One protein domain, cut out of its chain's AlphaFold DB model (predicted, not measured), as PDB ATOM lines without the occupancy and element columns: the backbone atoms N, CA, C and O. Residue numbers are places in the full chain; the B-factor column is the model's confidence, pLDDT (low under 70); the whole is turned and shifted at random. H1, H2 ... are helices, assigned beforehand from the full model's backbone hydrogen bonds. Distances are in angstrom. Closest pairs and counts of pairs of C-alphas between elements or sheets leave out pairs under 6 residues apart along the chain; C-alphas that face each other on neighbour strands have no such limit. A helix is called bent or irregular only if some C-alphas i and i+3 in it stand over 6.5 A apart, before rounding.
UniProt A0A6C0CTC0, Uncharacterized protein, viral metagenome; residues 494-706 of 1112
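Overview. This is residues 494 to 706 of the 1112 residues of an uncharacterized protein of viral metagenome (UniProt A0A6C0CTC0). One very long helix, H6, forms the spine of a rod, and shorter helices are set along it, mostly crossing it. H3 and H5 pack on its first half with H4 beside H3, while H1, H2, H8 and H9 pack on it farther along, with H7 packed on H1 and H8, and H10 runs beside its last residues. The printed part has 213 residues with ten named helices, H1 to H10 in order, and no named strand; the class is all helix. It is only just loose, close to compact, with a radius of gyration of the C-alphas of 20.4 A and spans of 74 by 33 by 28 A.

Along the chain. H1, residues 494 to 510, begins with C-alpha 494 at (31.359, -31.805, -4.327) and is 25.0 A long. H2 is residues 516 to 520, H3 531 to 538, H4 544 to 549 and H5 558 to 565. H6, residues 568 to 609, runs 61.7 A from C-alpha 568 at (11.334, -40.470, -23.251) to C-alpha 609 at (56.675, -43.631, 18.409). H7 is residues 645 to 657, 18.4 A, H8 663 to 668, and H9 673 to 685, 18.6 A. H10, residues 689 to 704, 24.4 A, ends with C-alpha 704 at (67.318, -47.722, 22.900). H6 is irregular, C-alphas 569 and 572 being 7.7 A apart; H10 is only just irregular, C-alphas 700 and 703 being 6.9 A apart.

Arrangement. H6 is the hub and touches seven helices. Its residues 571 to 575 touch H5, closest C-alphas Ile 562 and Tyr 571, 6.5 A. Its residues 577 to 585 touch H3, closest C-alphas Leu 538 and Ala 577, 6.3 A. H4 touches H3, with the C-alphas of Ile 532 and Tyr 547 6.1 A apart, and is apart from H6. H1 touches residues 585 to 597 of H6 at a steep tilt of 44 degrees, the same way, closest C-alphas Ile 495 and Ile 589, 5.5 A. H8 touches H6 about perpendicular, at 74 degrees, closest C-alphas Ile 586 and Phe 667, 6.2 A. H9 touches H6 through Thr 598 and Trp 680, closest C-alphas, 6.2 A. H2 touches H6 through Thr 519 and Trp 600, closest C-alphas, 6.7 A. H7 touches H8, closest C-alphas Thr 657 and Asn 665, 4.2 A. H10 touches residues 602 to 609 of H6 at a shallow tilt of 25 degrees, the same way, closest C-alphas Gln 606 and Leu 695, 6.7 A. In H2, H3, H4, H5, H7, H8 and H9 every O i to N i+4 pair is within hydrogen-bond range; in H1 12 of 13 are, in H6 36 of 38 and in H10 10 of 12.

Size, cuts and confidence. The two C-alphas farthest apart, those of Thr 569 and Val 706, are 75.0 A apart. The printed part has no cut. The link from H6 to H7, residues 610 to 644, is long. The mean pLDDT of the printed part is 76.6; 54 residues are under 70, among them 549 to 558, 611 to 626 and 701 to 706.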
ATOM      1  N   GLU A 494      32.164 -30.617  -3.999       79.38
ATOM      2  CA  GLU A 494      31.359 -31.805  -4.327       79.38
ATOM      3  C   GLU A 494      31.969 -33.131  -3.822       79.38
ATOM      4  O   GLU A 494      31.222 -34.015  -3.416       79.38
ATOM      5  N   ILE A 495      33.302 -33.296  -3.812       82.62
ATOM      6  CA  ILE A 495      33.958 -34.502  -3.250       82.62
ATOM      7  C   ILE A 495      34.247 -34.334  -1.767       82.62
ATOM      8  O   ILE A 495      34.033 -35.244  -0.962       82.62
ATOM      9  N   GLN A 496      34.875 -33.208  -1.439       83.75
ATOM     10  CA  GLN A 496      35.580 -33.066  -0.178       83.75
ATOM     11  C   GLN A 496      34.601 -32.979   0.979       83.75
ATOM     12  O   GLN A 496      34.882 -33.537   2.031       83.75
ATOM     13  N   GLU A 497      33.438 -32.363   0.783       82.88
ATOM     14  CA  GLU A 497      32.414 -32.300   1.817       82.88
ATOM     15  C   GLU A 497      31.887 -33.698   2.205       82.88
ATOM     16  O   GLU A 497      32.048 -34.062   3.374       82.88
ATOM     17  N   PRO A 498      31.360 -34.536   1.285       83.19
ATOM     18  CA  PRO A 498      30.947 -35.899   1.627       83.19
ATOM     19  C   PRO A 498      32.072 -36.725   2.254       83.19
ATOM     20  O   PRO A 498      31.862 -37.405   3.258       83.19
ATOM     21  N   ALA A 499      33.285 -36.640   1.703       85.88
ATOM     22  CA  ALA A 499      34.405 -37.425   2.196       85.88
ATOM     23  C   ALA A 499      34.867 -36.973   3.592       85.88
ATOM     24  O   ALA A 499      35.180 -37.813   4.432       85.88
ATOM     25  N   LEU A 500      34.876 -35.671   3.887       86.44
ATOM     26  CA  LEU A 500      35.199 -35.156   5.220       86.44
ATOM     27  C   LEU A 500      34.132 -35.541   6.244       86.44
ATOM     28  O   LEU A 500      34.489 -35.909   7.362       86.44
ATOM     29  N   ARG A 501      32.850 -35.540   5.861       84.56
ATOM     30  CA  ARG A 501      31.765 -36.044   6.720       84.56
ATOM     31  C   ARG A 501      31.960 -37.530   7.042       84.56
ATOM     32  O   ARG A 501      31.934 -37.891   8.216       84.56
ATOM     33  N   MET A 502      32.317 -38.360   6.055       86.25
ATOM     34  CA  MET A 502      32.706 -39.764   6.289       86.25
ATOM     35  C   MET A 502      33.900 -39.890   7.254       86.25
ATOM     36  O   MET A 502      33.911 -40.753   8.136       86.25
ATOM     37  N   ILE A 503      34.918 -39.034   7.126       89.38
ATOM     38  CA  ILE A 503      36.085 -39.041   8.025       89.38
ATOM     39  C   ILE A 503      35.708 -38.632   9.453       89.38
ATOM     40  O   ILE A 503      36.202 -39.247  10.397       89.38
ATOM     41  N   ILE A 504      34.828 -37.644   9.632       85.38
ATOM     42  CA  ILE A 504      34.336 -37.216  10.951       85.38
ATOM     43  C   ILE A 504      33.528 -38.334  11.612       85.38
ATOM     44  O   ILE A 504      33.742 -38.625  12.792       85.38
ATOM     45  N   GLU A 505      32.655 -39.007  10.857       84.50
ATOM     46  CA  GLU A 505      31.927 -40.191  11.331       84.50
ATOM     47  C   GLU A 505      32.908 -41.279  11.797       84.50
ATOM     48  O   GLU A 505      32.795 -41.791  12.913       84.50
ATOM     49  N   LEU A 506      33.938 -41.573  10.995       86.62
ATOM     50  CA  LEU A 506      34.960 -42.569  11.327       86.62
ATOM     51  C   LEU A 506      35.818 -42.157  12.534       86.62
ATOM     52  O   LEU A 506      36.128 -42.989  13.389       86.62
ATOM     53  N   GLN A 507      36.207 -40.886  12.648       86.00
ATOM     54  CA  GLN A 507      36.929 -40.361  13.810       86.00
ATOM     55  C   GLN A 507      36.092 -40.515  15.079       86.00
ATOM     56  O   GLN A 507      36.582 -41.028  16.089       86.00
ATOM     57  N   THR A 508      34.829 -40.103  15.009       79.00
ATOM     58  CA  THR A 508      33.897 -40.139  16.137       79.00
ATOM     59  C   THR A 508      33.664 -41.572  16.592       79.00
ATOM     60  O   THR A 508      33.799 -41.846  17.780       79.00
ATOM     61  N   ALA A 509      33.427 -42.496  15.655       72.25
ATOM     62  CA  ALA A 509      33.218 -43.916  15.935       72.25
ATOM     63  C   ALA A 509      34.494 -44.666  16.357       72.25
ATOM     64  O   ALA A 509      34.422 -45.710  17.007       72.25
ATOM     65  N   SER A 510      35.678 -44.183  15.970       78.00
ATOM     66  CA  SER A 510      36.949 -44.837  16.304       78.00
ATOM     67  C   SER A 510      37.549 -44.387  17.624       78.00
ATOM     68  O   SER A 510      38.335 -45.139  18.194       78.00
ATOM     69  N   GLY A 511      37.230 -43.191  18.125       72.50
ATOM     70  CA  GLY A 511      37.879 -42.635  19.319       72.50
ATOM     71  C   GLY A 511      39.393 -42.422  19.160       72.50
ATOM     72  O   GLY A 511      40.114 -42.227  20.144       72.50
ATOM     73  N   LEU A 512      39.900 -42.485  17.923       81.44
ATOM     74  CA  LEU A 512      41.295 -42.229  17.596       81.44
ATOM     75  C   LEU A 512      41.520 -40.721  17.412       81.44
ATOM     76  O   LEU A 512      40.674 -40.027  16.847       81.44
ATOM     77  N   PRO A 513      42.662 -40.187  17.872       81.56
ATOM     78  CA  PRO A 513      42.942 -38.768  17.743       81.56
ATOM     79  C   PRO A 513      43.212 -38.435  16.273       81.56
ATOM     80  O   PRO A 513      44.081 -39.037  15.643       81.56
ATOM     81  N   LEU A 514      42.500 -37.449  15.740       85.75
ATOM     82  CA  LEU A 514      42.714 -36.915  14.401       85.75
ATOM     83  C   LEU A 514      42.662 -35.392  14.464       85.75
ATOM     84  O   LEU A 514      41.775 -34.815  15.088       85.75
ATOM     85  N   ASP A 515      43.643 -34.771  13.825       85.75
ATOM     86  CA  ASP A 515      43.654 -33.345  13.525       85.75
ATOM     87  C   ASP A 515      43.274 -33.214  12.047       85.75
ATOM     88  O   ASP A 515      44.083 -33.539  11.165       85.75
ATOM     89  N   ILE A 516      42.002 -32.883  11.795       83.31
ATOM     90  CA  ILE A 516      41.424 -32.907  10.448       83.31
ATOM     91  C   ILE A 516      42.130 -31.876   9.570       83.31
ATOM     92  O   ILE A 516      42.641 -32.247   8.515       83.31
ATOM     93  N   ASP A 517      42.253 -30.638  10.044       80.62
ATOM     94  CA  ASP A 517      42.852 -29.518   9.316       80.62
ATOM     95  C   ASP A 517      44.296 -29.817   8.915       80.62
ATOM     96  O   ASP A 517      44.683 -29.672   7.751       80.62
ATOM     97  N   LYS A 518      45.104 -30.305   9.861       83.81
ATOM     98  CA  LYS A 518      46.513 -30.622   9.605       83.81
ATOM     99  C   LYS A 518      46.688 -31.777   8.618       83.81
ATOM    100  O   LYS A 518      47.652 -31.782   7.849       83.81
ATOM    101  N   THR A 519      45.815 -32.781   8.676       85.25
ATOM    102  CA  THR A 519      45.874 -33.942   7.770       85.25
ATOM    103  C   THR A 519      45.379 -33.553   6.379       85.25
ATOM    104  O   THR A 519      45.998 -33.910   5.381       85.25
ATOM    105  N   TYR A 520      44.324 -32.742   6.316       84.19
ATOM    106  CA  TYR A 520      43.769 -32.200   5.084       84.19
ATOM    107  C   TYR A 520      44.776 -31.326   4.325       84.19
ATOM    108  O   TYR A 520      44.945 -31.500   3.123       84.19
ATOM    109  N   GLN A 521      45.527 -30.461   5.015       82.69
ATOM    110  CA  GLN A 521      46.567 -29.621   4.396       82.69
ATOM    111  C   GLN A 521      47.705 -30.415   3.729       82.69
ATOM    112  O   GLN A 521      48.464 -29.854   2.941       82.69
ATOM    113  N   GLN A 522      47.850 -31.705   4.046       82.19
ATOM    114  CA  GLN A 522      48.846 -32.592   3.435       82.19
ATOM    115  C   GLN A 522      48.317 -33.305   2.185       82.19
ATOM    116  O   GLN A 522      49.086 -33.982   1.501       82.19
ATOM    117  N   LEU A 523      47.023 -33.174   1.882       82.38
ATOM    118  CA  LEU A 523      46.420 -33.751   0.691       82.38
ATOM    119  C   LEU A 523      46.656 -32.862  -0.524       82.38
ATOM    120  O   LEU A 523      46.493 -31.643  -0.483       82.38
ATOM    121  N   SER A 524      47.005 -33.497  -1.639       75.75
ATOM    122  CA  SER A 524      47.072 -32.814  -2.926       75.75
ATOM    123  C   SER A 524      45.670 -32.371  -3.360       75.75
ATOM    124  O   SER A 524      44.732 -33.170  -3.276       75.75
ATOM    125  N   PRO A 525      45.506 -31.136  -3.867       67.62
ATOM    126  CA  PRO A 525      44.225 -30.676  -4.386       67.62
ATOM    127  C   PRO A 525      43.794 -31.530  -5.585       67.62
ATOM    128  O   PRO A 525      44.590 -31.813  -6.482       67.62
ATOM    129  N   ILE A 526      42.520 -31.926  -5.607       69.50
ATOM    130  CA  ILE A 526      41.928 -32.651  -6.734       69.50
ATOM    131  C   ILE A 526      41.559 -31.629  -7.812       69.50
ATOM    132  O   ILE A 526      40.791 -30.700  -7.564       69.50
ATOM    133  N   LEU A 527      42.107 -31.802  -9.014       72.00
ATOM    134  CA  LEU A 527      41.709 -31.040 -10.196       72.00
ATOM    135  C   LEU A 527      40.632 -31.834 -10.940       72.00
ATOM    136  O   LEU A 527      40.939 -32.848 -11.565       72.00
ATOM    137  N   ARG A 528      39.377 -31.378 -10.874       77.50
ATOM    138  CA  ARG A 528      38.248 -32.004 -11.576       77.50
ATOM    139  C   ARG A 528      37.222 -30.990 -12.062       77.50
ATOM    140  O   ARG A 528      37.114 -29.881 -11.542       77.50
ATOM    141  N   LEU A 529      36.428 -31.422 -13.037       79.06
ATOM    142  CA  LEU A 529      35.192 -30.752 -13.428       79.06
ATOM    143  C   LEU A 529      34.069 -31.112 -12.444       79.06
ATOM    144  O   LEU A 529      34.084 -32.202 -11.872       79.06
ATOM    145  N   SER A 530      33.099 -30.213 -12.257       82.06
ATOM    146  CA  SER A 530      31.910 -30.512 -11.449       82.06
ATOM    147  C   SER A 530      31.040 -31.583 -12.108       82.06
ATOM    148  O   SER A 530      31.076 -31.740 -13.336       82.06
ATOM    149  N   ASN A 531      30.232 -32.293 -11.321       81.19
ATOM    150  CA  ASN A 531      29.300 -33.303 -11.839       81.19
ATOM    151  C   ASN A 531      28.364 -32.689 -12.891       81.19
ATOM    152  O   ASN A 531      28.186 -33.250 -13.972       81.19
ATOM    153  N   ILE A 532      27.872 -31.474 -12.633       80.62
ATOM    154  CA  ILE A 532      27.059 -30.694 -13.575       80.62
ATOM    155  C   ILE A 532      27.825 -30.411 -14.875       80.62
ATOM    156  O   ILE A 532      27.270 -30.551 -15.963       80.62
ATOM    157  N   SER A 533      29.108 -30.049 -14.797       81.62
ATOM    158  CA  SER A 533      29.927 -29.793 -15.993       81.62
ATOM    159  C   SER A 533      30.178 -31.067 -16.805       81.62
ATOM    160  O   SER A 533      30.140 -31.023 -18.037       81.62
ATOM    161  N   LYS A 534      30.383 -32.212 -16.138       83.06
ATOM    162  CA  LYS A 534      30.499 -33.527 -16.791       83.06
ATOM    163  C   LYS A 534      29.176 -33.932 -17.459       83.06
ATOM    164  O   LYS A 534      29.183 -34.341 -18.620       83.06
ATOM    165  N   LEU A 535      28.040 -33.735 -16.786       82.19
ATOM    166  CA  LEU A 535      26.707 -33.999 -17.343       82.19
ATOM    167  C   LEU A 535      26.394 -33.098 -18.544       82.19
ATOM    168  O   LEU A 535      25.893 -33.587 -19.554       82.19
ATOM    169  N   LYS A 536      26.755 -31.811 -18.491       83.31
ATOM    170  CA  LYS A 536      26.629 -30.878 -19.625       83.31
ATOM    171  C   LYS A 536      27.439 -31.317 -20.843       83.31
ATOM    172  O   LYS A 536      26.986 -31.132 -21.971       83.31
ATOM    173  N   ALA A 537      28.615 -31.906 -20.627       82.88
ATOM    174  CA  ALA A 537      29.450 -32.429 -21.704       82.88
ATOM    175  C   ALA A 537      28.874 -33.712 -22.333       82.88
ATOM    176  O   ALA A 537      28.961 -33.882 -23.548       82.88
ATOM    177  N   LEU A 538      28.278 -34.598 -21.525       83.12
ATOM    178  CA  LEU A 538      27.712 -35.878 -21.975       83.12
ATOM    179  C   LEU A 538      26.300 -35.751 -22.565       83.12
ATOM    180  O   LEU A 538      25.936 -36.511 -23.461       83.12
ATOM    181  N   LEU A 539      25.510 -34.789 -22.086       82.06
ATOM    182  CA  LEU A 539      24.123 -34.561 -22.493       82.06
ATOM    183  C   LEU A 539      23.930 -33.118 -22.972       82.06
ATOM    184  O   LEU A 539      23.207 -32.366 -22.323       82.06
ATOM    185  N   PRO A 540      24.563 -32.681 -24.072       76.38
ATOM    186  CA  PRO A 540      24.478 -31.293 -24.515       76.38
ATOM    187  C   PRO A 540      23.042 -30.911 -24.911       76.38
ATOM    188  O   PRO A 540      22.409 -31.594 -25.714       76.38
ATOM    189  N   GLY A 541      22.547 -29.783 -24.389       68.62
ATOM    190  CA  GLY A 541      21.274 -29.180 -24.809       68.62
ATOM    191  C   GLY A 541      20.090 -29.339 -23.849       68.62
ATOM    192  O   GLY A 541      18.986 -28.931 -24.210       68.62
ATOM    193  N   LEU A 542      20.289 -29.886 -22.643       74.69
ATOM    194  CA  LEU A 542      19.278 -29.838 -21.579       74.69
ATOM    195  C   LEU A 542      19.279 -28.460 -20.890       74.69
ATOM    196  O   LEU A 542      20.230 -27.688 -20.999       74.69
ATOM    197  N   ASN A 543      18.187 -28.127 -20.201       75.25
ATOM    198  CA  ASN A 543      18.072 -26.885 -19.431       75.25
ATOM    199  C   ASN A 543      18.918 -26.970 -18.140       75.25
ATOM    200  O   ASN A 543      18.981 -28.027 -17.519       75.25
ATOM    201  N   ASP A 544      19.514 -25.858 -17.700       72.50
ATOM    202  CA  ASP A 544      20.288 -25.745 -16.451       72.50
ATOM    203  C   ASP A 544      19.526 -26.237 -15.211       72.50
ATOM    204  O   ASP A 544      20.102 -26.906 -14.348       72.50
ATOM    205  N   ASN A 545      18.210 -26.024 -15.169       68.25
ATOM    206  CA  ASN A 545      17.360 -26.533 -14.087       68.25
ATOM    207  C   ASN A 545      17.261 -28.069 -14.090       68.25
ATOM    208  O   ASN A 545      17.183 -28.680 -13.030       68.25
ATOM    209  N   ILE A 546      17.307 -28.691 -15.275       67.19
ATOM    210  CA  ILE A 546      17.276 -30.152 -15.421       67.19
ATOM    211  C   ILE A 546      18.610 -30.735 -14.957       67.19
ATOM    212  O   ILE A 546      18.607 -31.702 -14.211       67.19
ATOM    213  N   TYR A 547      19.751 -30.127 -15.302       70.69
ATOM    214  CA  TYR A 547      21.044 -30.596 -14.780       70.69
ATOM    215  C   TYR A 547      21.149 -30.492 -13.256       70.69
ATOM    216  O   TYR A 547      21.821 -31.316 -12.648       70.69
ATOM    217  N   THR A 548      20.502 -29.493 -12.651       70.56
ATOM    218  CA  THR A 548      20.498 -29.310 -11.194       70.56
ATOM    219  C   THR A 548      19.650 -30.382 -10.512       70.56
ATOM    220  O   THR A 548      20.146 -31.034  -9.601       70.56
ATOM    221  N   ALA A 549      18.436 -30.634 -11.016       65.25
ATOM    222  CA  ALA A 549      17.583 -31.723 -10.537       65.25
ATOM    223  C   ALA A 549      18.269 -33.089 -10.701       65.25
ATOM    224  O   ALA A 549      18.323 -33.879  -9.772       65.25
ATOM    225  N   LEU A 550      18.903 -33.330 -11.853       65.38
ATOM    226  CA  LEU A 550      19.625 -34.574 -12.133       65.38
ATOM    227  C   LEU A 550      20.888 -34.787 -11.269       65.38
ATOM    228  O   LEU A 550      21.428 -35.892 -11.259       65.38
ATOM    229  N   ASN A 551      21.383 -33.751 -10.582       67.75
ATOM    230  CA  ASN A 551      22.540 -33.829  -9.685       67.75
ATOM    231  C   ASN A 551      22.132 -34.114  -8.225       67.75
ATOM    232  O   ASN A 551      23.006 -34.175  -7.357       67.75
ATOM    233  N   GLU A 552      20.833 -34.268  -7.937       65.94
ATOM    234  CA  GLU A 552      20.366 -34.580  -6.589       65.94
ATOM    235  C   GLU A 552      20.745 -36.008  -6.162       65.94
ATOM    236  O   GLU A 552      20.722 -36.938  -6.973       65.94
ATOM    237  N   PRO A 553      21.137 -36.203  -4.890       54.22
ATOM    238  CA  PRO A 553      21.846 -37.403  -4.487       54.22
ATOM    239  C   PRO A 553      20.968 -38.622  -4.112       54.22
ATOM    240  O   PRO A 553      21.449 -39.513  -3.402       54.22
ATOM    241  N   ASP A 554      19.689 -38.661  -4.494       59.97
ATOM    242  CA  ASP A 554      18.766 -39.747  -4.128       59.97
ATOM    243  C   ASP A 554      18.648 -40.826  -5.223       59.97
ATOM    244  O   ASP A 554      18.328 -40.560  -6.382       59.97
ATOM    245  N   TRP A 555      18.991 -42.065  -4.859       57.44
ATOM    246  CA  TRP A 555      19.220 -43.172  -5.798       57.44
ATOM    247  C   TRP A 555      17.987 -44.036  -6.001       57.44
ATOM    248  O   TRP A 555      17.827 -44.640  -7.063       57.44
ATOM    249  N   GLU A 556      17.121 -44.095  -4.993       58.34
ATOM    250  CA  GLU A 556      15.904 -44.906  -5.022       58.34
ATOM    251  C   GLU A 556      14.864 -44.310  -5.978       58.34
ATOM    252  O   GLU A 556      14.043 -45.030  -6.545       58.34
ATOM    253  N   SER A 557      14.978 -43.008  -6.249       64.12
ATOM    254  CA  SER A 557      14.096 -42.233  -7.117       64.12
ATOM    255  C   SER A 557      14.696 -41.896  -8.492       64.12
ATOM    256  O   SER A 557      14.034 -41.238  -9.293       64.12
ATOM    257  N   MET A 558      15.902 -42.380  -8.835       68.38
ATOM    258  CA  MET A 558      16.612 -41.994 -10.071       68.38
ATOM    259  C   MET A 558      15.788 -42.245 -11.347       68.38
ATOM    260  O   MET A 558      15.731 -41.384 -12.226       68.38
ATOM    261  N   ASP A 559      15.129 -43.402 -11.461       70.19
ATOM    262  CA  ASP A 559      14.329 -43.736 -12.647       70.19
ATOM    263  C   ASP A 559      13.070 -42.858 -12.753       70.19
ATOM    264  O   ASP A 559      12.773 -42.357 -13.839       70.19
ATOM    265  N   ALA A 560      12.407 -42.586 -11.625       71.31
ATOM    266  CA  ALA A 560      11.257 -41.686 -11.548       71.31
ATOM    267  C   ALA A 560      11.646 -40.228 -11.854       71.31
ATOM    268  O   ALA A 560      10.919 -39.514 -12.545       71.31
ATOM    269  N   MET A 561      12.825 -39.793 -11.403       71.00
ATOM    270  CA  MET A 561      13.342 -38.451 -11.653       71.00
ATOM    271  C   MET A 561      13.648 -38.235 -13.138       71.00
ATOM    272  O   MET A 561      13.253 -37.210 -13.697       71.00
ATOM    273  N   ILE A 562      14.302 -39.198 -13.801       75.25
ATOM    274  CA  ILE A 562      14.592 -39.117 -15.242       75.25
ATOM    275  C   ILE A 562      13.284 -39.139 -16.045       75.25
ATOM    276  O   ILE A 562      13.142 -38.345 -16.976       75.25
ATOM    277  N   GLU A 563      12.320 -39.991 -15.676       75.50
ATOM    278  CA  GLU A 563      10.988 -40.027 -16.304       75.50
ATOM    279  C   GLU A 563      10.230 -38.699 -16.160       75.50
ATOM    280  O   GLU A 563       9.561 -38.273 -17.101       75.50
ATOM    281  N   ALA A 564      10.371 -38.017 -15.018       71.69
ATOM    282  CA  ALA A 564       9.692 -36.752 -14.748       71.69
ATOM    283  C   ALA A 564      10.342 -35.535 -15.432       71.69
ATOM    284  O   ALA A 564       9.645 -34.578 -15.774       71.69
ATOM    285  N   THR A 565      11.666 -35.536 -15.624       72.00
ATOM    286  CA  THR A 565      12.411 -34.337 -16.068       72.00
ATOM    287  C   THR A 565      12.946 -34.398 -17.495       72.00
ATOM    288  O   THR A 565      13.276 -33.347 -18.055       72.00
ATOM    289  N   VAL A 566      13.025 -35.578 -18.116       76.44
ATOM    290  CA  VAL A 566      13.689 -35.762 -19.414       76.44
ATOM    291  C   VAL A 566      12.761 -36.439 -20.433       76.44
ATOM    292  O   VAL A 566      12.034 -37.367 -20.088       76.44
ATOM    293  N   PRO A 567      12.770 -36.025 -21.720       77.56
ATOM    294  CA  PRO A 567      11.952 -36.664 -22.747       77.56
ATOM    295  C   PRO A 567      12.218 -38.178 -22.870       77.56
ATOM    296  O   PRO A 567      13.385 -38.587 -22.843       77.56
ATOM    297  N   PRO A 568      11.191 -39.010 -23.148       75.56
ATOM    298  CA  PRO A 568      11.334 -40.470 -23.251       75.56
ATOM    299  C   PRO A 568      12.395 -40.926 -24.263       75.56
ATOM    300  O   PRO A 568      13.029 -41.964 -24.100       75.56
ATOM    301  N   THR A 569      12.628 -40.127 -25.307       77.44
ATOM    302  CA  THR A 569      13.633 -40.385 -26.350       77.44
ATOM    303  C   THR A 569      15.076 -40.265 -25.856       77.44
ATOM    304  O   THR A 569      15.971 -40.834 -26.477       77.44
ATOM    305  N   MET A 570      15.315 -39.550 -24.754       77.38
ATOM    306  CA  MET A 570      16.635 -39.352 -24.146       77.38
ATOM    307  C   MET A 570      16.810 -40.130 -22.835       77.38
ATOM    308  O   MET A 570      17.888 -40.069 -22.247       77.38
ATOM    309  N   TYR A 571      15.794 -40.882 -22.397       79.94
ATOM    310  CA  TYR A 571      15.785 -41.605 -21.124       79.94
ATOM    311  C   TYR A 571      17.002 -42.530 -20.960       79.94
ATOM    312  O   TYR A 571      17.777 -42.378 -20.019       79.94
ATOM    313  N   GLN A 572      17.239 -43.432 -21.920       78.94
ATOM    314  CA  GLN A 572      18.348 -44.397 -21.847       78.94
ATOM    315  C   GLN A 572      19.724 -43.718 -21.886       78.94
ATOM    316  O   GLN A 572      20.610 -44.068 -21.110       78.94
ATOM    317  N   THR A 573      19.894 -42.710 -22.745       83.00
ATOM    318  CA  THR A 573      21.143 -41.941 -22.848       83.00
ATOM    319  C   THR A 573      21.429 -41.163 -21.563       83.00
ATOM    320  O   THR A 573      22.566 -41.123 -21.100       83.00
ATOM    321  N   THR A 574      20.392 -40.587 -20.951       80.88
ATOM    322  CA  THR A 574      20.491 -39.834 -19.691       80.88
ATOM    323  C   THR A 574      20.816 -40.756 -18.524       80.88
ATOM    324  O   THR A 574      21.734 -40.470 -17.760       80.88
ATOM    325  N   LYS A 575      20.141 -41.908 -18.440       81.19
ATOM    326  CA  LYS A 575      20.411 -42.945 -17.440       81.19
ATOM    327  C   LYS A 575      21.858 -43.438 -17.514       81.19
ATOM    328  O   LYS A 575      22.527 -43.532 -16.490       81.19
ATOM    329  N   GLN A 576      22.377 -43.697 -18.716       83.19
ATOM    330  CA  GLN A 576      23.776 -44.110 -18.899       83.19
ATOM    331  C   GLN A 576      24.777 -43.014 -18.508       83.19
ATOM    332  O   GLN A 576      25.759 -43.312 -17.828       83.19
ATOM    333  N   ALA A 577      24.527 -41.759 -18.895       82.25
ATOM    334  CA  ALA A 577      25.392 -40.635 -18.536       82.25
ATOM    335  C   ALA A 577      25.422 -40.387 -17.016       82.25
ATOM    336  O   ALA A 577      26.496 -40.173 -16.457       82.25
ATOM    337  N   LEU A 578      24.272 -40.478 -16.338       80.38
ATOM    338  CA  LEU A 578      24.179 -40.358 -14.879       80.38
ATOM    339  C   LEU A 578      24.936 -41.474 -14.167       80.38
ATOM    340  O   LEU A 578      25.770 -41.185 -13.313       80.38
ATOM    341  N   LEU A 579      24.726 -42.729 -14.571       81.12
ATOM    342  CA  LEU A 579      25.449 -43.870 -14.004       81.12
ATOM    343  C   LEU A 579      26.968 -43.739 -14.185       81.12
ATOM    344  O   LEU A 579      27.726 -44.082 -13.277       81.12
ATOM    345  N   GLN A 580      27.426 -43.226 -15.334       83.69
ATOM    346  CA  GLN A 580      28.848 -42.980 -15.573       83.69
ATOM    347  C   GLN A 580      29.398 -41.895 -14.637       83.69
ATOM    348  O   GLN A 580      30.389 -42.140 -13.946       83.69
ATOM    349  N   VAL A 581      28.758 -40.721 -14.586       83.44
ATOM    350  CA  VAL A 581      29.206 -39.601 -13.739       83.44
ATOM    351  C   VAL A 581      29.182 -39.989 -12.261       83.44
ATOM    352  O   VAL A 581      30.124 -39.680 -11.537       83.44
ATOM    353  N   GLN A 582      28.164 -40.728 -11.819       78.56
ATOM    354  CA  GLN A 582      28.059 -41.222 -10.444       78.56
ATOM    355  C   GLN A 582      29.143 -42.241 -10.096       78.56
ATOM    356  O   GLN A 582      29.719 -42.181  -9.009       78.56
ATOM    357  N   LYS A 583      29.449 -43.177 -11.001       82.94
ATOM    358  CA  LYS A 583      30.521 -44.150 -10.772       82.94
ATOM    359  C   LYS A 583      31.865 -43.443 -10.593       82.94
ATOM    360  O   LYS A 583      32.570 -43.729  -9.628       82.94
ATOM    361  N   GLU A 584      32.180 -42.495 -11.476       83.94
ATOM    362  CA  GLU A 584      33.380 -41.659 -11.351       83.94
ATOM    363  C   GLU A 584      33.370 -40.871 -10.033       83.94
ATOM    364  O   GLU A 584      34.370 -40.840  -9.321       83.94
ATOM    365  N   PHE A 585      32.228 -40.291  -9.660       84.88
ATOM    366  CA  PHE A 585      32.064 -39.523  -8.426       84.88
ATOM    367  C   PHE A 585      32.359 -40.349  -7.162       84.88
ATOM    368  O   PHE A 585      33.119 -39.913  -6.296       84.88
ATOM    369  N   ILE A 586      31.813 -41.565  -7.069       84.00
ATOM    370  CA  ILE A 586      32.045 -42.482  -5.941       84.00
ATOM    371  C   ILE A 586      33.510 -42.935  -5.893       84.00
ATOM    372  O   ILE A 586      34.107 -43.014  -4.815       84.00
ATOM    373  N   GLU A 587      34.115 -43.222  -7.048       84.75
ATOM    374  CA  GLU A 587      35.531 -43.590  -7.131       84.75
ATOM    375  C   GLU A 587      36.447 -42.441  -6.677       84.75
ATOM    376  O   GLU A 587      37.411 -42.684  -5.947       84.75
ATOM    377  N   GLU A 588      36.122 -41.200  -7.039       85.56
ATOM    378  CA  GLU A 588      36.853 -39.994  -6.637       85.56
ATOM    379  C   GLU A 588      36.717 -39.711  -5.123       85.56
ATOM    380  O   GLU A 588      37.727 -39.445  -4.458       85.56
ATOM    381  N   ILE A 589      35.520 -39.867  -4.534       86.25
ATOM    382  CA  ILE A 589      35.320 -39.840  -3.066       86.25
ATOM    383  C   ILE A 589      36.183 -40.913  -2.396       86.25
ATOM    384  O   ILE A 589      36.877 -40.637  -1.410       86.25
ATOM    385  N   ALA A 590      36.201 -42.123  -2.962       86.56
ATOM    386  CA  ALA A 590      37.002 -43.221  -2.448       86.56
ATOM    387  C   ALA A 590      38.499 -42.947  -2.486       86.56
ATOM    388  O   ALA A 590      39.214 -43.268  -1.533       86.56
ATOM    389  N   GLN A 591      39.001 -42.344  -3.556       86.94
ATOM    390  CA  GLN A 591      40.401 -41.938  -3.631       86.94
ATOM    391  C   GLN A 591      40.745 -40.916  -2.542       86.94
ATOM    392  O   GLN A 591      41.790 -41.054  -1.897       86.94
ATOM    393  N   PHE A 592      39.858 -39.946  -2.298       88.44
ATOM    394  CA  PHE A 592      40.074 -38.904  -1.299       88.44
ATOM    395  C   PHE A 592      40.114 -39.459   0.129       88.44
ATOM    396  O   PHE A 592      41.117 -39.262   0.820       88.44
ATOM    397  N   TYR A 593      39.096 -40.201   0.586       90.06
ATOM    398  CA  TYR A 593      39.121 -40.695   1.972       90.06
ATOM    399  C   TYR A 593      40.234 -41.730   2.194       90.06
ATOM    400  O   TYR A 593      40.814 -41.776   3.276       90.06
ATOM    401  N   ASN A 594      40.610 -42.526   1.183       90.50
ATOM    402  CA  ASN A 594      41.749 -43.444   1.305       90.50
ATOM    403  C   ASN A 594      43.079 -42.682   1.444       90.50
ATOM    404  O   ASN A 594      43.955 -43.102   2.204       90.50
ATOM    405  N   ALA A 595      43.226 -41.540   0.761       89.94
ATOM    406  CA  ALA A 595      44.352 -40.620   0.960       89.94
ATOM    407  C   ALA A 595      44.421 -40.128   2.399       89.94
ATOM    408  O   ALA A 595      45.456 -40.197   3.061       89.94
ATOM    409  N   PHE A 596      43.274 -39.663   2.878       93.06
ATOM    410  CA  PHE A 596      43.142 -39.073   4.189       93.06
ATOM    411  C   PHE A 596      43.478 -40.095   5.283       93.06
ATOM    412  O   PHE A 596      44.307 -39.838   6.157       93.06
ATOM    413  N   ILE A 597      42.877 -41.285   5.216       93.44
ATOM    414  CA  ILE A 597      43.041 -42.328   6.234       93.44
ATOM    415  C   ILE A 597      44.475 -42.867   6.255       93.44
ATOM    416  O   ILE A 597      45.008 -43.122   7.332       93.44
ATOM    417  N   THR A 598      45.140 -43.011   5.108       92.25
ATOM    418  CA  THR A 598      46.537 -43.488   5.075       92.25
ATOM    419  C   THR A 598      47.511 -42.490   5.705       92.25
ATOM    420  O   THR A 598      48.372 -42.899   6.491       92.25
ATOM    421  N   LEU A 599      47.333 -41.186   5.465       91.75
ATOM    422  CA  LEU A 599      48.069 -40.131   6.177       91.75
ATOM    423  C   LEU A 599      47.766 -40.141   7.677       91.75
ATOM    424  O   LEU A 599      48.685 -40.067   8.497       91.75
ATOM    425  N   TRP A 600      46.493 -40.294   8.038       93.12
ATOM    426  CA  TRP A 600      46.075 -40.387   9.430       93.12
ATOM    427  C   TRP A 600      46.719 -41.581  10.142       93.12
ATOM    428  O   TRP A 600      47.276 -41.417  11.225       93.12
ATOM    429  N   ILE A 601      46.737 -42.764   9.523       91.50
ATOM    430  CA  ILE A 601      47.415 -43.951  10.058       91.50
ATOM    431  C   ILE A 601      48.900 -43.651  10.303       91.50
ATOM    432  O   ILE A 601      49.408 -43.969  11.380       91.50
ATOM    433  N   CYS A 602      49.596 -43.014   9.359       89.81
ATOM    434  CA  CYS A 602      50.992 -42.608   9.543       89.81
ATOM    435  C   CYS A 602      51.172 -41.639  10.725       89.81
ATOM    436  O   CYS A 602      52.083 -41.843  11.529       89.81
ATOM    437  N   ASP A 603      50.302 -40.635  10.879       88.88
ATOM    438  CA  ASP A 603      50.341 -39.692  12.009       88.88
ATOM    439  C   ASP A 603      50.097 -40.404  13.348       88.88
ATOM    440  O   ASP A 603      50.848 -40.201  14.304       88.88
ATOM    441  N   LEU A 604      49.117 -41.308  13.419       86.75
ATOM    442  CA  LEU A 604      48.862 -42.108  14.619       86.75
ATOM    443  C   LEU A 604      50.087 -42.936  15.011       86.75
ATOM    444  O   LEU A 604      50.483 -42.955  16.176       86.75
ATOM    445  N   GLN A 605      50.721 -43.578  14.035       84.12
ATOM    446  CA  GLN A 605      51.899 -44.416  14.248       84.12
ATOM    447  C   GLN A 605      53.101 -43.547  14.666       84.12
ATOM    448  O   GLN A 605      53.819 -43.883  15.609       84.12
ATOM    449  N   GLN A 606      53.262 -42.357  14.085       83.38
ATOM    450  CA  GLN A 606      54.262 -41.383  14.528       83.38
ATOM    451  C   GLN A 606      54.019 -40.922  15.973       83.38
ATOM    452  O   GLN A 606      54.965 -40.830  16.756       83.38
ATOM    453  N   ARG A 607      52.766 -40.663  16.370       79.25
ATOM    454  CA  ARG A 607      52.405 -40.315  17.758       79.25
ATOM    455  C   ARG A 607      52.689 -41.459  18.728       79.25
ATOM    456  O   ARG A 607      53.096 -41.201  19.862       79.25
ATOM    457  N   VAL A 608      52.509 -42.710  18.299       74.31
ATOM    458  CA  VAL A 608      52.879 -43.894  19.092       74.31
ATOM    459  C   VAL A 608      54.393 -43.916  19.329       74.31
ATOM    460  O   VAL A 608      54.816 -44.007  20.483       74.31
ATOM    461  N   LEU A 609      55.209 -43.726  18.285       71.50
ATOM    462  CA  LEU A 609      56.675 -43.631  18.409       71.50
ATOM    463  C   LEU A 609      57.124 -42.426  19.245       71.50
ATOM    464  O   LEU A 609      58.073 -42.519  20.017       71.50
ATOM    465  N   ASN A 610      56.411 -41.305  19.156       71.44
ATOM    466  CA  ASN A 610      56.710 -40.096  19.924       71.44
ATOM    467  C   ASN A 610      56.168 -40.141  21.363       71.44
ATOM    468  O   ASN A 610      56.401 -39.209  22.132       71.44
ATOM    469  N   ARG A 611      55.462 -41.214  21.752       59.16
ATOM    470  CA  ARG A 611      54.810 -41.373  23.066       59.16
ATOM    471  C   ARG A 611      53.745 -40.304  23.370       59.16
ATOM    472  O   ARG A 611      53.458 -40.037  24.534       59.16
ATOM    473  N   THR A 612      53.145 -39.709  22.339       67.12
ATOM    474  CA  THR A 612      52.091 -38.677  22.437       67.12
ATOM    475  C   THR A 612      50.714 -39.187  22.005       67.12
ATOM    476  O   THR A 612      49.754 -38.422  21.930       67.12
ATOM    477  N   PHE A 613      50.593 -40.482  21.703       68.81
ATOM    478  CA  PHE A 613      49.333 -41.092  21.296       68.81
ATOM    479  C   PHE A 613      48.329 -41.154  22.459       68.81
ATOM    480  O   PHE A 613      48.609 -41.706  23.528       68.81
ATOM    481  N   HIS A 614      47.136 -40.606  22.229       59.94
ATOM    482  CA  HIS A 614      46.018 -40.609  23.168       59.94
ATOM    483  C   HIS A 614      44.813 -41.275  22.518       59.94
ATOM    484  O   HIS A 614      44.177 -40.684  21.657       59.94
ATOM    485  N   PHE A 615      44.505 -42.500  22.936       64.38
ATOM    486  CA  PHE A 615      43.318 -43.219  22.489       64.38
ATOM    487  C   PHE A 615      42.159 -42.967  23.453       64.38
ATOM    488  O   PHE A 615      42.281 -43.271  24.647       64.38
ATOM    489  N   ASP A 616      41.061 -42.401  22.951       55.47
ATOM    490  CA  ASP A 616      39.845 -42.198  23.733       55.47
ATOM    491  C   ASP A 616      38.895 -43.376  23.545       55.47
ATOM    492  O   ASP A 616      37.972 -43.382  22.734       55.47
ATOM    493  N   ILE A 617      39.160 -44.410  24.330       47.78
ATOM    494  CA  ILE A 617      38.447 -45.680  24.265       47.78
ATOM    495  C   ILE A 617      36.943 -45.566  24.578       47.78
ATOM    496  O   ILE A 617      36.187 -46.456  24.212       47.78
ATOM    497  N   TRP A 618      36.493 -44.469  25.200       43.12
ATOM    498  CA  TRP A 618      35.072 -44.206  25.463       43.12
ATOM    499  C   TRP A 618      34.292 -43.784  24.224       43.12
ATOM    500  O   TRP A 618      33.074 -43.933  24.189       43.12
ATOM    501  N   ARG A 619      34.995 -43.247  23.225       49.66
ATOM    502  CA  ARG A 619      34.434 -42.864  21.926       49.66
ATOM    503  C   ARG A 619      34.647 -43.951  20.868       49.66
ATOM    504  O   ARG A 619      33.979 -43.942  19.848       49.66
ATOM    505  N   GLY A 620      35.567 -44.888  21.106       54.78
ATOM    506  CA  GLY A 620      35.893 -45.944  20.152       54.78
ATOM    507  C   GLY A 620      34.913 -47.118  20.139       54.78
ATOM    508  O   GLY A 620      34.397 -47.536  21.175       54.78
ATOM    509  N   SER A 621      34.715 -47.713  18.960       60.66
ATOM    510  CA  SER A 621      33.884 -48.906  18.776       60.66
ATOM    511  C   SER A 621      34.440 -50.092  19.567       60.66
ATOM    512  O   SER A 621      35.512 -50.640  19.267       60.66
ATOM    513  N   LEU A 622      33.680 -50.501  20.587       52.22
ATOM    514  CA  LEU A 622      33.999 -51.633  21.455       52.22
ATOM    515  C   LEU A 622      33.910 -52.976  20.712       52.22
ATOM    516  O   LEU A 622      34.680 -53.880  21.024       52.22
ATOM    517  N   ASN A 623      33.053 -53.103  19.694       53.97
ATOM    518  CA  ASN A 623      32.943 -54.324  18.877       53.97
ATOM    519  C   ASN A 623      34.231 -54.601  18.083       53.97
ATOM    520  O   ASN A 623      34.607 -55.753  17.853       53.97
ATOM    521  N   CYS A 624      34.961 -53.540  17.742       67.31
ATOM    522  CA  CYS A 624      36.221 -53.618  17.019       67.31
ATOM    523  C   CYS A 624      37.450 -53.687  17.936       67.31
ATOM    524  O   CYS A 624      38.559 -53.922  17.458       67.31
ATOM    525  N   ILE A 625      37.299 -53.560  19.262       62.25
ATOM    526  CA  ILE A 625      38.442 -53.509  20.195       62.25
ATOM    527  C   ILE A 625      39.294 -54.786  20.179       62.25
ATOM    528  O   ILE A 625      40.480 -54.763  20.500       62.25
ATOM    529  N   GLN A 626      38.701 -55.912  19.781       57.72
ATOM    530  CA  GLN A 626      39.376 -57.203  19.666       57.72
ATOM    531  C   GLN A 626      40.490 -57.218  18.608       57.72
ATOM    532  O   GLN A 626      41.444 -57.974  18.761       57.72
ATOM    533  N   VAL A 627      40.398 -56.370  17.576       71.56
ATOM    534  CA  VAL A 627      41.427 -56.227  16.530       71.56
ATOM    535  C   VAL A 627      42.338 -55.013  16.754       71.56
ATOM    536  O   VAL A 627      43.181 -54.703  15.912       71.56
ATOM    537  N   TRP A 628      42.193 -54.309  17.880       74.50
ATOM    538  CA  TRP A 628      42.961 -53.102  18.174       74.50
ATOM    539  C   TRP A 628      44.373 -53.417  18.683       74.50
ATOM    540  O   TRP A 628      44.570 -54.203  19.610       74.50
ATOM    541  N   SER A 629      45.359 -52.732  18.109       69.88
ATOM    542  CA  SER A 629      46.733 -52.641  18.609       69.88
ATOM    543  C   SER A 629      47.324 -51.304  18.144       69.88
ATOM    544  O   SER A 629      47.055 -50.904  17.008       69.88
ATOM    545  N   PRO A 630      48.141 -50.612  18.963       68.06
ATOM    546  CA  PRO A 630      48.802 -49.371  18.555       68.06
ATOM    547  C   PRO A 630      49.865 -49.599  17.469       68.06
ATOM    548  O   PRO A 630      50.299 -48.644  16.838       68.06
ATOM    549  N   TYR A 631      50.268 -50.854  17.251       71.31
ATOM    550  CA  TYR A 631      51.240 -51.267  16.244       71.31
ATOM    551  C   TYR A 631      50.556 -52.031  15.109       71.31
ATOM    552  O   TYR A 631      49.603 -52.781  15.339       71.31
ATOM    553  N   GLY A 632      51.057 -51.851  13.889       72.25
ATOM    554  CA  GLY A 632      50.581 -52.510  12.673       72.25
ATOM    555  C   GLY A 632      51.223 -51.878  11.439       72.25
ATOM    556  O   GLY A 632      52.283 -51.258  11.541       72.25
ATOM    557  N   ILE A 633      50.574 -51.984  10.279       75.12
ATOM    558  CA  ILE A 633      50.990 -51.238   9.082       75.12
ATOM    559  C   ILE A 633      50.913 -49.732   9.416       75.12
ATOM    560  O   ILE A 633      49.886 -49.293   9.947       75.12
ATOM    561  N   PRO A 634      51.991 -48.952   9.201       64.44
ATOM    562  CA  PRO A 634      53.162 -49.235   8.363       64.44
ATOM    563  C   PRO A 634      54.464 -49.591   9.122       64.44
ATOM    564  O   PRO A 634      55.512 -49.767   8.492       64.44
ATOM    565  N   MET A 635      54.435 -49.699  10.457       70.94
ATOM    566  CA  MET A 635      55.627 -49.947  11.289       70.94
ATOM    567  C   MET A 635      56.271 -51.324  11.053       70.94
ATOM    568  O   MET A 635      57.481 -51.474  11.210       70.94
ATOM    569  N   GLU A 636      55.483 -52.329  10.659       65.31
ATOM    570  CA  GLU A 636      55.929 -53.723  10.477       65.31
ATOM    571  C   GLU A 636      56.071 -54.136   8.998       65.31
ATOM    572  O   GLU A 636      55.972 -55.313   8.642       65.31
ATOM    573  N   GLY A 637      56.294 -53.162   8.114       67.44
ATOM    574  CA  GLY A 637      56.215 -53.390   6.672       67.44
ATOM    575  C   GLY A 637      54.771 -53.570   6.208       67.44
ATOM    576  O   GLY A 637      53.837 -53.087   6.844       67.44
ATOM    577  N   LEU A 638      54.593 -54.282   5.097       67.12
ATOM    578  CA  LEU A 638      53.289 -54.529   4.466       67.12
ATOM    579  C   LEU A 638      52.665 -55.861   4.901       67.12
ATOM    580  O   LEU A 638      51.776 -56.399   4.245       67.12
ATOM    581  N   LYS A 639      53.154 -56.441   6.003       64.81
ATOM    582  CA  LYS A 639      52.594 -57.682   6.536       64.81
ATOM    583  C   LYS A 639      51.242 -57.373   7.173       64.81
ATOM    584  O   LYS A 639      51.171 -56.734   8.221       64.81
ATOM    585  N   ILE A 640      50.173 -57.865   6.553       64.56
ATOM    586  CA  ILE A 640      48.819 -57.764   7.096       64.56
ATOM    587  C   ILE A 640      48.732 -58.673   8.325       64.56
ATOM    588  O   ILE A 640      48.704 -59.901   8.221       64.56
ATOM    589  N   LYS A 641      48.709 -58.072   9.515       67.19
ATOM    590  CA  LYS A 641      48.363 -58.786  10.749       67.19
ATOM    591  C   LYS A 641      46.850 -58.864  10.913       67.19
ATOM    592  O   LYS A 641      46.114 -58.184  10.214       67.19
ATOM    593  N   LYS A 642      46.385 -59.693  11.851       67.38
ATOM    594  CA  LYS A 642      44.963 -59.755  12.243       67.38
ATOM    595  C   LYS A 642      44.543 -58.600  13.165       67.38
ATOM    596  O   LYS A 642      43.355 -58.359  13.328       67.38
ATOM    597  N   GLU A 643      45.515 -57.894  13.742       67.12
ATOM    598  CA  GLU A 643      45.338 -56.838  14.742       67.12
ATOM    599  C   GLU A 643      46.191 -55.614  14.365       67.12
ATOM    600  O   GLU A 643      47.184 -55.755  13.648       67.12
ATOM    601  N   GLY A 644      45.799 -54.418  14.809       77.00
ATOM    602  CA  GLY A 644      46.499 -53.150  14.553       77.00
ATOM    603  C   GLY A 644      45.560 -52.008  14.165       77.00
ATOM    604  O   GLY A 644      44.398 -52.250  13.844       77.00
ATOM    605  N   ILE A 645      46.069 -50.768  14.146       84.06
ATOM    606  CA  ILE A 645      45.305 -49.551  13.790       84.06
ATOM    607  C   ILE A 645      44.535 -49.726  12.470       84.06
ATOM    608  O   ILE A 645      43.355 -49.399  12.399       84.06
ATOM    609  N   VAL A 646      45.172 -50.311  11.451       88.06
ATOM    610  CA  VAL A 646      44.546 -50.590  10.147       88.06
ATOM    611  C   VAL A 646      43.339 -51.521  10.270       88.06
ATOM    612  O   VAL A 646      42.263 -51.193   9.787       88.06
ATOM    613  N   ASN A 647      43.484 -52.664  10.946       83.94
ATOM    614  CA  ASN A 647      42.375 -53.612  11.102       83.94
ATOM    615  C   ASN A 647      41.256 -53.061  11.977       83.94
ATOM    616  O   ASN A 647      40.093 -53.380  11.750       83.94
ATOM    617  N   TYR A 648      41.611 -52.231  12.955       84.00
ATOM    618  CA  TYR A 648      40.652 -51.532  13.792       84.00
ATOM    619  C   TYR A 648      39.792 -50.565  12.975       84.00
ATOM    620  O   TYR A 648      38.568 -50.660  13.021       84.00
ATOM    621  N   LEU A 649      40.415 -49.707  12.162       88.38
ATOM    622  CA  LEU A 649      39.695 -48.794  11.272       88.38
ATOM    623  C   LEU A 649      38.861 -49.546  10.227       88.38
ATOM    624  O   LEU A 649      37.711 -49.187  10.016       88.38
ATOM    625  N   LEU A 650      39.385 -50.624   9.631       88.56
ATOM    626  CA  LEU A 650      38.630 -51.450   8.677       88.56
ATOM    627  C   LEU A 650      37.393 -52.105   9.302       88.56
ATOM    628  O   LEU A 650      36.361 -52.199   8.646       88.56
ATOM    629  N   CYS A 651      37.489 -52.552  10.557       83.12
ATOM    630  CA  CYS A 651      36.343 -53.091  11.288       83.12
ATOM    631  C   CYS A 651      35.258 -52.021  11.488       83.12
ATOM    632  O   CYS A 651      34.087 -52.289  11.252       83.12
ATOM    633  N   ILE A 652      35.647 -50.791  11.836       83.00
ATOM    634  CA  ILE A 652      34.695 -49.690  12.044       83.00
ATOM    635  C   ILE A 652      34.067 -49.238  10.727       83.00
ATOM    636  O   ILE A 652      32.865 -49.012  10.672       83.00
ATOM    637  N   ILE A 653      34.861 -49.129   9.659       87.62
ATOM    638  CA  ILE A 653      34.356 -48.800   8.320       87.62
ATOM    639  C   ILE A 653      33.302 -49.823   7.892       87.62
ATOM    640  O   ILE A 653      32.258 -49.436   7.379       87.62
ATOM    641  N   HIS A 654      33.539 -51.112   8.151       84.81
ATOM    642  CA  HIS A 654      32.558 -52.152   7.860       84.81
ATOM    643  C   HIS A 654      31.242 -51.934   8.624       84.81
ATOM    644  O   HIS A 654      30.182 -51.921   8.001       84.81
ATOM    645  N   ASP A 655      31.303 -51.674   9.933       79.44
ATOM    646  CA  ASP A 655      30.111 -51.370  10.737       79.44
ATOM    647  C   ASP A 655      29.362 -50.128  10.202       79.44
ATOM    648  O   ASP A 655      28.137 -50.147  10.073       79.44
ATOM    649  N   LEU A 656      30.086 -49.067   9.822       80.44
ATOM    650  CA  LEU A 656      29.497 -47.838   9.275       80.44
ATOM    651  C   LEU A 656      28.832 -48.070   7.910       80.44
ATOM    652  O   LEU A 656      27.723 -47.597   7.692       80.44
ATOM    653  N   THR A 657      29.434 -48.862   7.014       80.38
ATOM    654  CA  THR A 657      28.810 -49.188   5.714       80.38
ATOM    655  C   THR A 657      27.483 -49.939   5.850       80.38
ATOM    656  O   THR A 657      26.608 -49.795   4.996       80.38
ATOM    657  N   LEU A 658      27.311 -50.704   6.932       74.50
ATOM    658  CA  LEU A 658      26.090 -51.457   7.231       74.50
ATOM    659  C   LEU A 658      25.037 -50.639   7.995       74.50
ATOM    660  O   LEU A 658      23.927 -51.125   8.189       74.50
ATOM    661  N   THR A 659      25.366 -49.423   8.442       68.94
ATOM    662  CA  THR A 659      24.470 -48.589   9.255       68.94
ATOM    663  C   THR A 659      23.721 -47.591   8.372       68.94
ATOM    664  O   THR A 659      24.330 -46.665   7.832       68.94
ATOM    665  N   GLU A 660      22.403 -47.772   8.236       67.00
ATOM    666  CA  GLU A 660      21.527 -46.910   7.430       67.00
ATOM    667  C   GLU A 660      21.627 -45.428   7.831       67.00
ATOM    668  O   GLU A 660      21.703 -45.080   9.010       67.00
ATOM    669  N   GLY A 661      21.655 -44.559   6.816       63.81
ATOM    670  CA  GLY A 661      21.697 -43.102   6.962       63.81
ATOM    671  C   GLY A 661      23.058 -42.490   7.317       63.81
ATOM    672  O   GLY A 661      23.150 -41.276   7.480       63.81
ATOM    673  N   THR A 662      24.129 -43.286   7.372       73.25
ATOM    674  CA  THR A 662      25.509 -42.762   7.415       73.25
ATOM    675  C   THR A 662      26.014 -42.380   6.018       73.25
ATOM    676  O   THR A 662      25.596 -42.956   5.005       73.25
ATOM    677  N   TYR A 663      26.986 -41.462   5.934       80.12
ATOM    678  CA  TYR A 663      27.636 -41.153   4.651       80.12
ATOM    679  C   TYR A 663      28.406 -42.367   4.093       80.12
ATOM    680  O   TYR A 663      28.478 -42.549   2.875       80.12
ATOM    681  N   TRP A 664      28.928 -43.240   4.964       82.94
ATOM    682  CA  TRP A 664      29.544 -44.514   4.566       82.94
ATOM    683  C   TRP A 664      28.562 -45.474   3.903       82.94
ATOM    684  O   TRP A 664      28.899 -46.084   2.887       82.94
ATOM    685  N   ASN A 665      27.349 -45.592   4.433       81.00
ATOM    686  CA  ASN A 665      26.290 -46.375   3.812       81.00
ATOM    687  C   ASN A 665      25.932 -45.793   2.433       81.00
ATOM    688  O   ASN A 665      25.969 -46.512   1.441       81.00
ATOM    689  N   ARG A 666      25.762 -44.472   2.309       77.44
ATOM    690  CA  ARG A 666      25.403 -43.830   1.030       77.44
ATOM    691  C   ARG A 666      26.456 -43.959  -0.077       77.44
ATOM    692  O   ARG A 666      26.104 -44.202  -1.232       77.44
ATOM    693  N   PHE A 667      27.736 -43.770   0.248       78.62
ATOM    694  CA  PHE A 667      28.808 -43.651  -0.754       78.62
ATOM    695  C   PHE A 667      29.745 -44.866  -0.831       78.62
ATOM    696  O   PHE A 667      30.542 -44.954  -1.765       78.62
ATOM    697  N   ALA A 668      29.658 -45.827   0.099       76.75
ATOM    698  CA  ALA A 668      30.549 -46.992   0.144       76.75
ATOM    699  C   ALA A 668      29.831 -48.354   0.287       76.75
ATOM    700  O   ALA A 668      30.512 -49.352   0.531       76.75
ATOM    701  N   LEU A 669      28.511 -48.437   0.038       58.66
ATOM    702  CA  LEU A 669      27.630 -49.618   0.229       58.66
ATOM    703  C   LEU A 669      28.070 -50.950  -0.435       58.66
ATOM    704  O   LEU A 669      27.392 -51.966  -0.308       58.66
ATOM    705  N   LYS A 670      29.163 -50.978  -1.204       63.44
ATOM    706  CA  LYS A 670      29.602 -52.143  -1.999       63.44
ATOM    707  C   LYS A 670      31.111 -52.381  -1.991       63.44
ATOM    708  O   LYS A 670      31.580 -53.255  -2.715       63.44
ATOM    709  N   GLN A 671      31.885 -51.613  -1.223       68.88
ATOM    710  CA  GLN A 671      33.329 -51.838  -1.165       68.88
ATOM    711  C   GLN A 671      33.660 -52.992  -0.224       68.88
ATOM    712  O   GLN A 671      33.310 -52.968   0.957       68.88
ATOM    713  N   LEU A 672      34.362 -54.001  -0.739       73.50
ATOM    714  CA  LEU A 672      34.862 -55.088   0.091       73.50
ATOM    715  C   LEU A 672      36.035 -54.586   0.938       73.50
ATOM    716  O   LEU A 672      36.845 -53.763   0.508       73.50
ATOM    717  N   ARG A 673      36.160 -55.132   2.151       79.06
ATOM    718  CA  ARG A 673      37.272 -54.839   3.070       79.06
ATOM    719  C   ARG A 673      38.640 -54.979   2.395       79.06
ATOM    720  O   ARG A 673      39.536 -54.177   2.656       79.06
ATOM    721  N   ASP A 674      38.791 -55.995   1.550       79.38
ATOM    722  CA  ASP A 674      40.048 -56.304   0.874       79.38
ATOM    723  C   ASP A 674      40.408 -55.249  -0.186       79.38
ATOM    724  O   ASP A 674      41.584 -54.915  -0.328       79.38
ATOM    725  N   ASP A 675      39.415 -54.638  -0.844       81.81
ATOM    726  CA  ASP A 675      39.631 -53.579  -1.840       81.81
ATOM    727  C   ASP A 675      40.155 -52.293  -1.185       81.81
ATOM    728  O   ASP A 675      41.068 -51.640  -1.698       81.81
ATOM    729  N   ILE A 676      39.603 -51.936  -0.021       85.44
ATOM    730  CA  ILE A 676      40.058 -50.781   0.768       85.44
ATOM    731  C   ILE A 676      41.494 -51.012   1.247       85.44
ATOM    732  O   ILE A 676      42.356 -50.144   1.104       85.44
ATOM    733  N   LEU A 677      41.766 -52.205   1.783       85.81
ATOM    734  CA  LEU A 677      43.092 -52.566   2.270       85.81
ATOM    735  C   LEU A 677      44.139 -52.562   1.146       85.81
ATOM    736  O   LEU A 677      45.241 -52.055   1.359       85.81
ATOM    737  N   ALA A 678      43.800 -53.076  -0.040       86.19
ATOM    738  CA  ALA A 678      44.681 -53.055  -1.206       86.19
ATOM    739  C   ALA A 678      45.060 -51.619  -1.601       86.19
ATOM    740  O   ALA A 678      46.246 -51.325  -1.756       86.19
ATOM    741  N   LYS A 679      44.081 -50.703  -1.646       88.31
ATOM    742  CA  LYS A 679      44.326 -49.275  -1.913       88.31
ATOM    743  C   LYS A 679      45.221 -48.627  -0.855       88.31
ATOM    744  O   LYS A 679      46.047 -47.781  -1.183       88.31
ATOM    745  N   TRP A 680      45.089 -48.996   0.421       91.06
ATOM    746  CA  TRP A 680      45.971 -48.461   1.468       91.06
ATOM    747  C   TRP A 680      47.405 -48.963   1.317       91.06
ATOM    748  O   TRP A 680      48.341 -48.174   1.435       91.06
ATOM    749  N   ILE A 681      47.577 -50.257   1.035       87.81
ATOM    750  CA  ILE A 681      48.888 -50.875   0.798       87.81
ATOM    751  C   ILE A 681      49.591 -50.203  -0.380       87.81
ATOM    752  O   ILE A 681      50.729 -49.766  -0.216       87.81
ATOM    753  N   GLU A 682      48.897 -50.036  -1.508       88.62
ATOM    754  CA  GLU A 682      49.428 -49.359  -2.696       88.62
ATOM    755  C   GLU A 682      49.963 -47.961  -2.351       88.62
ATOM    756  O   GLU A 682      51.075 -47.602  -2.738       88.62
ATOM    757  N   ARG A 683      49.232 -47.185  -1.544       87.94
ATOM    758  CA  ARG A 683      49.670 -45.844  -1.116       87.94
ATOM    759  C   ARG A 683      50.842 -45.856  -0.143       87.94
ATOM    760  O   ARG A 683      51.697 -44.973  -0.210       87.94
ATOM    761  N   PHE A 684      50.910 -46.833   0.759       88.19
ATOM    762  CA  PHE A 684      52.081 -47.008   1.624       88.19
ATOM    763  C   PHE A 684      53.336 -47.385   0.823       88.19
ATOM    764  O   PHE A 684      54.442 -47.014   1.223       88.19
ATOM    765  N   GLU A 685      53.176 -48.088  -0.301       84.88
ATOM    766  CA  GLU A 685      54.259 -48.460  -1.220       84.88
ATOM    767  C   GLU A 685      54.693 -47.328  -2.155       84.88
ATOM    768  O   GLU A 685      55.865 -47.272  -2.531       84.88
ATOM    769  N   THR A 686      53.768 -46.439  -2.515       86.12
ATOM    770  CA  THR A 686      53.976 -45.370  -3.499       86.12
ATOM    771  C   THR A 686      54.112 -44.005  -2.822       86.12
ATOM    772  O   THR A 686      55.221 -43.593  -2.475       86.12
ATOM    773  N   ASP A 687      52.994 -43.320  -2.586       83.94
ATOM    774  CA  ASP A 687      52.921 -41.939  -2.098       83.94
ATOM    775  C   ASP A 687      53.644 -41.725  -0.759       83.94
ATOM    776  O   ASP A 687      54.268 -40.687  -0.535       83.94
ATOM    777  N   LEU A 688      53.559 -42.701   0.151       87.56
ATOM    778  CA  LEU A 688      54.027 -42.572   1.536       87.56
ATOM    779  C   LEU A 688      55.311 -43.355   1.826       87.56
ATOM    780  O   LEU A 688      55.730 -43.421   2.983       87.56
ATOM    781  N   GLN A 689      55.974 -43.910   0.807       88.12
ATOM    782  CA  GLN A 689      57.125 -44.805   0.977       88.12
ATOM    783  C   GLN A 689      58.233 -44.207   1.865       88.12
ATOM    784  O   GLN A 689      58.812 -44.892   2.712       88.12
ATOM    785  N   THR A 690      58.516 -42.912   1.707       86.44
ATOM    786  CA  THR A 690      59.534 -42.191   2.486       86.44
ATOM    787  C   THR A 690      59.144 -42.060   3.957       86.44
ATOM    788  O   THR A 690      59.956 -42.355   4.836       86.44
ATOM    789  N   VAL A 691      57.893 -41.687   4.238       86.56
ATOM    790  CA  VAL A 691      57.334 -41.585   5.597       86.56
ATOM    791  C   VAL A 691      57.342 -42.956   6.271       86.56
ATOM    792  O   VAL A 691      57.794 -43.092   7.408       86.56
ATOM    793  N   VAL A 692      56.923 -43.991   5.544       87.50
ATOM    794  CA  VAL A 692      56.926 -45.383   6.005       87.50
ATOM    795  C   VAL A 692      58.344 -45.850   6.351       87.50
ATOM    796  O   VAL A 692      58.557 -46.422   7.420       87.50
ATOM    797  N   ALA A 693      59.337 -45.560   5.506       84.31
ATOM    798  CA  ALA A 693      60.732 -45.917   5.768       84.31
ATOM    799  C   ALA A 693      61.294 -45.218   7.021       84.31
ATOM    800  O   ALA A 693      62.030 -45.836   7.803       84.31
ATOM    801  N   VAL A 694      60.924 -43.952   7.250       85.44
ATOM    802  CA  VAL A 694      61.281 -43.208   8.469       85.44
ATOM    803  C   VAL A 694      60.635 -43.846   9.697       85.44
ATOM    804  O   VAL A 694      61.352 -44.146  10.652       85.44
ATOM    805  N   LEU A 695      59.330 -44.131   9.657       81.44
ATOM    806  CA  LEU A 695      58.604 -44.791  10.749       81.44
ATOM    807  C   LEU A 695      59.214 -46.153  11.094       81.44
ATOM    808  O   LEU A 695      59.450 -46.446  12.263       81.44
ATOM    809  N   GLN A 696      59.547 -46.967  10.091       82.19
ATOM    810  CA  GLN A 696      60.192 -48.269  10.294       82.19
ATOM    811  C   GLN A 696      61.596 -48.141  10.893       82.19
ATOM    812  O   GLN A 696      61.998 -48.955  11.727       82.19
ATOM    813  N   THR A 697      62.360 -47.129  10.482       80.88
ATOM    814  CA  THR A 697      63.702 -46.866  11.023       80.88
ATOM    815  C   THR A 697      63.620 -46.393  12.472       80.88
ATOM    816  O   THR A 697      64.337 -46.909  13.331       80.88
ATOM    817  N   GLN A 698      62.699 -45.472  12.763       77.25
ATOM    818  CA  GLN A 698      62.429 -44.997  14.113       77.25
ATOM    819  C   GLN A 698      61.954 -46.139  15.011       77.25
ATOM    820  O   GLN A 698      62.528 -46.322  16.080       77.25
ATOM    821  N   PHE A 699      61.015 -46.970  14.548       75.38
ATOM    822  CA  PHE A 699      60.537 -48.157  15.264       75.38
ATOM    823  C   PHE A 699      61.676 -49.131  15.595       75.38
ATOM    824  O   PHE A 699      61.798 -49.569  16.736       75.38
ATOM    825  N   LYS A 700      62.593 -49.392  14.651       70.94
ATOM    826  CA  LYS A 700      63.801 -50.206  14.903       70.94
ATOM    827  C   LYS A 700      64.756 -49.580  15.930       70.94
ATOM    828  O   LYS A 700      65.470 -50.303  16.619       70.94
ATOM    829  N   SER A 701      64.814 -48.251  16.021       63.94
ATOM    830  CA  SER A 701      65.677 -47.525  16.973       63.94
ATOM    831  C   SER A 701      65.025 -47.249  18.335       63.94
ATOM    832  O   SER A 701      65.724 -46.983  19.314       63.94
ATOM    833  N   PHE A 702      63.698 -47.358  18.405       59.78
ATOM    834  CA  PHE A 702      62.856 -47.009  19.545       59.78
ATOM    835  C   PHE A 702      63.197 -47.792  20.828       59.78
ATOM    836  O   PHE A 702      63.008 -47.291  21.934       59.78
ATOM    837  N   GLU A 703      63.796 -48.982  20.702       48.78
ATOM    838  CA  GLU A 703      64.230 -49.828  21.826       48.78
ATOM    839  C   GLU A 703      65.385 -49.250  22.678       48.78
ATOM    840  O   GLU A 703      65.682 -49.790  23.748       48.78
ATOM    841  N   LYS A 704      66.067 -48.173  22.252       44.62
ATOM    842  CA  LYS A 704      67.318 -47.722  22.900       44.62
ATOM    843  C   LYS A 704      67.191 -46.562  23.892       44.62
ATOM    844  O   LYS A 704      68.112 -46.389  24.693       44.62
ATOM    845  N   GLU A 705      66.086 -45.816  23.926       43.59
ATOM    846  CA  GLU A 705      66.028 -44.556  24.685       43.59
ATOM    847  C   GLU A 705      64.951 -44.513  25.794       43.59
ATOM    848  O   GLU A 705      63.738 -44.492  25.583       43.59
ATOM    849  N   VAL A 706      65.469 -44.440  27.028       43.38
ATOM    850  CA  VAL A 706      64.843 -43.937  28.265       43.38
ATOM    851  C   VAL A 706      63.667 -44.747  28.834       43.38
ATOM    852  O   VAL A 706      62.493 -44.545  28.508       43.38
TER     853      VAL A 706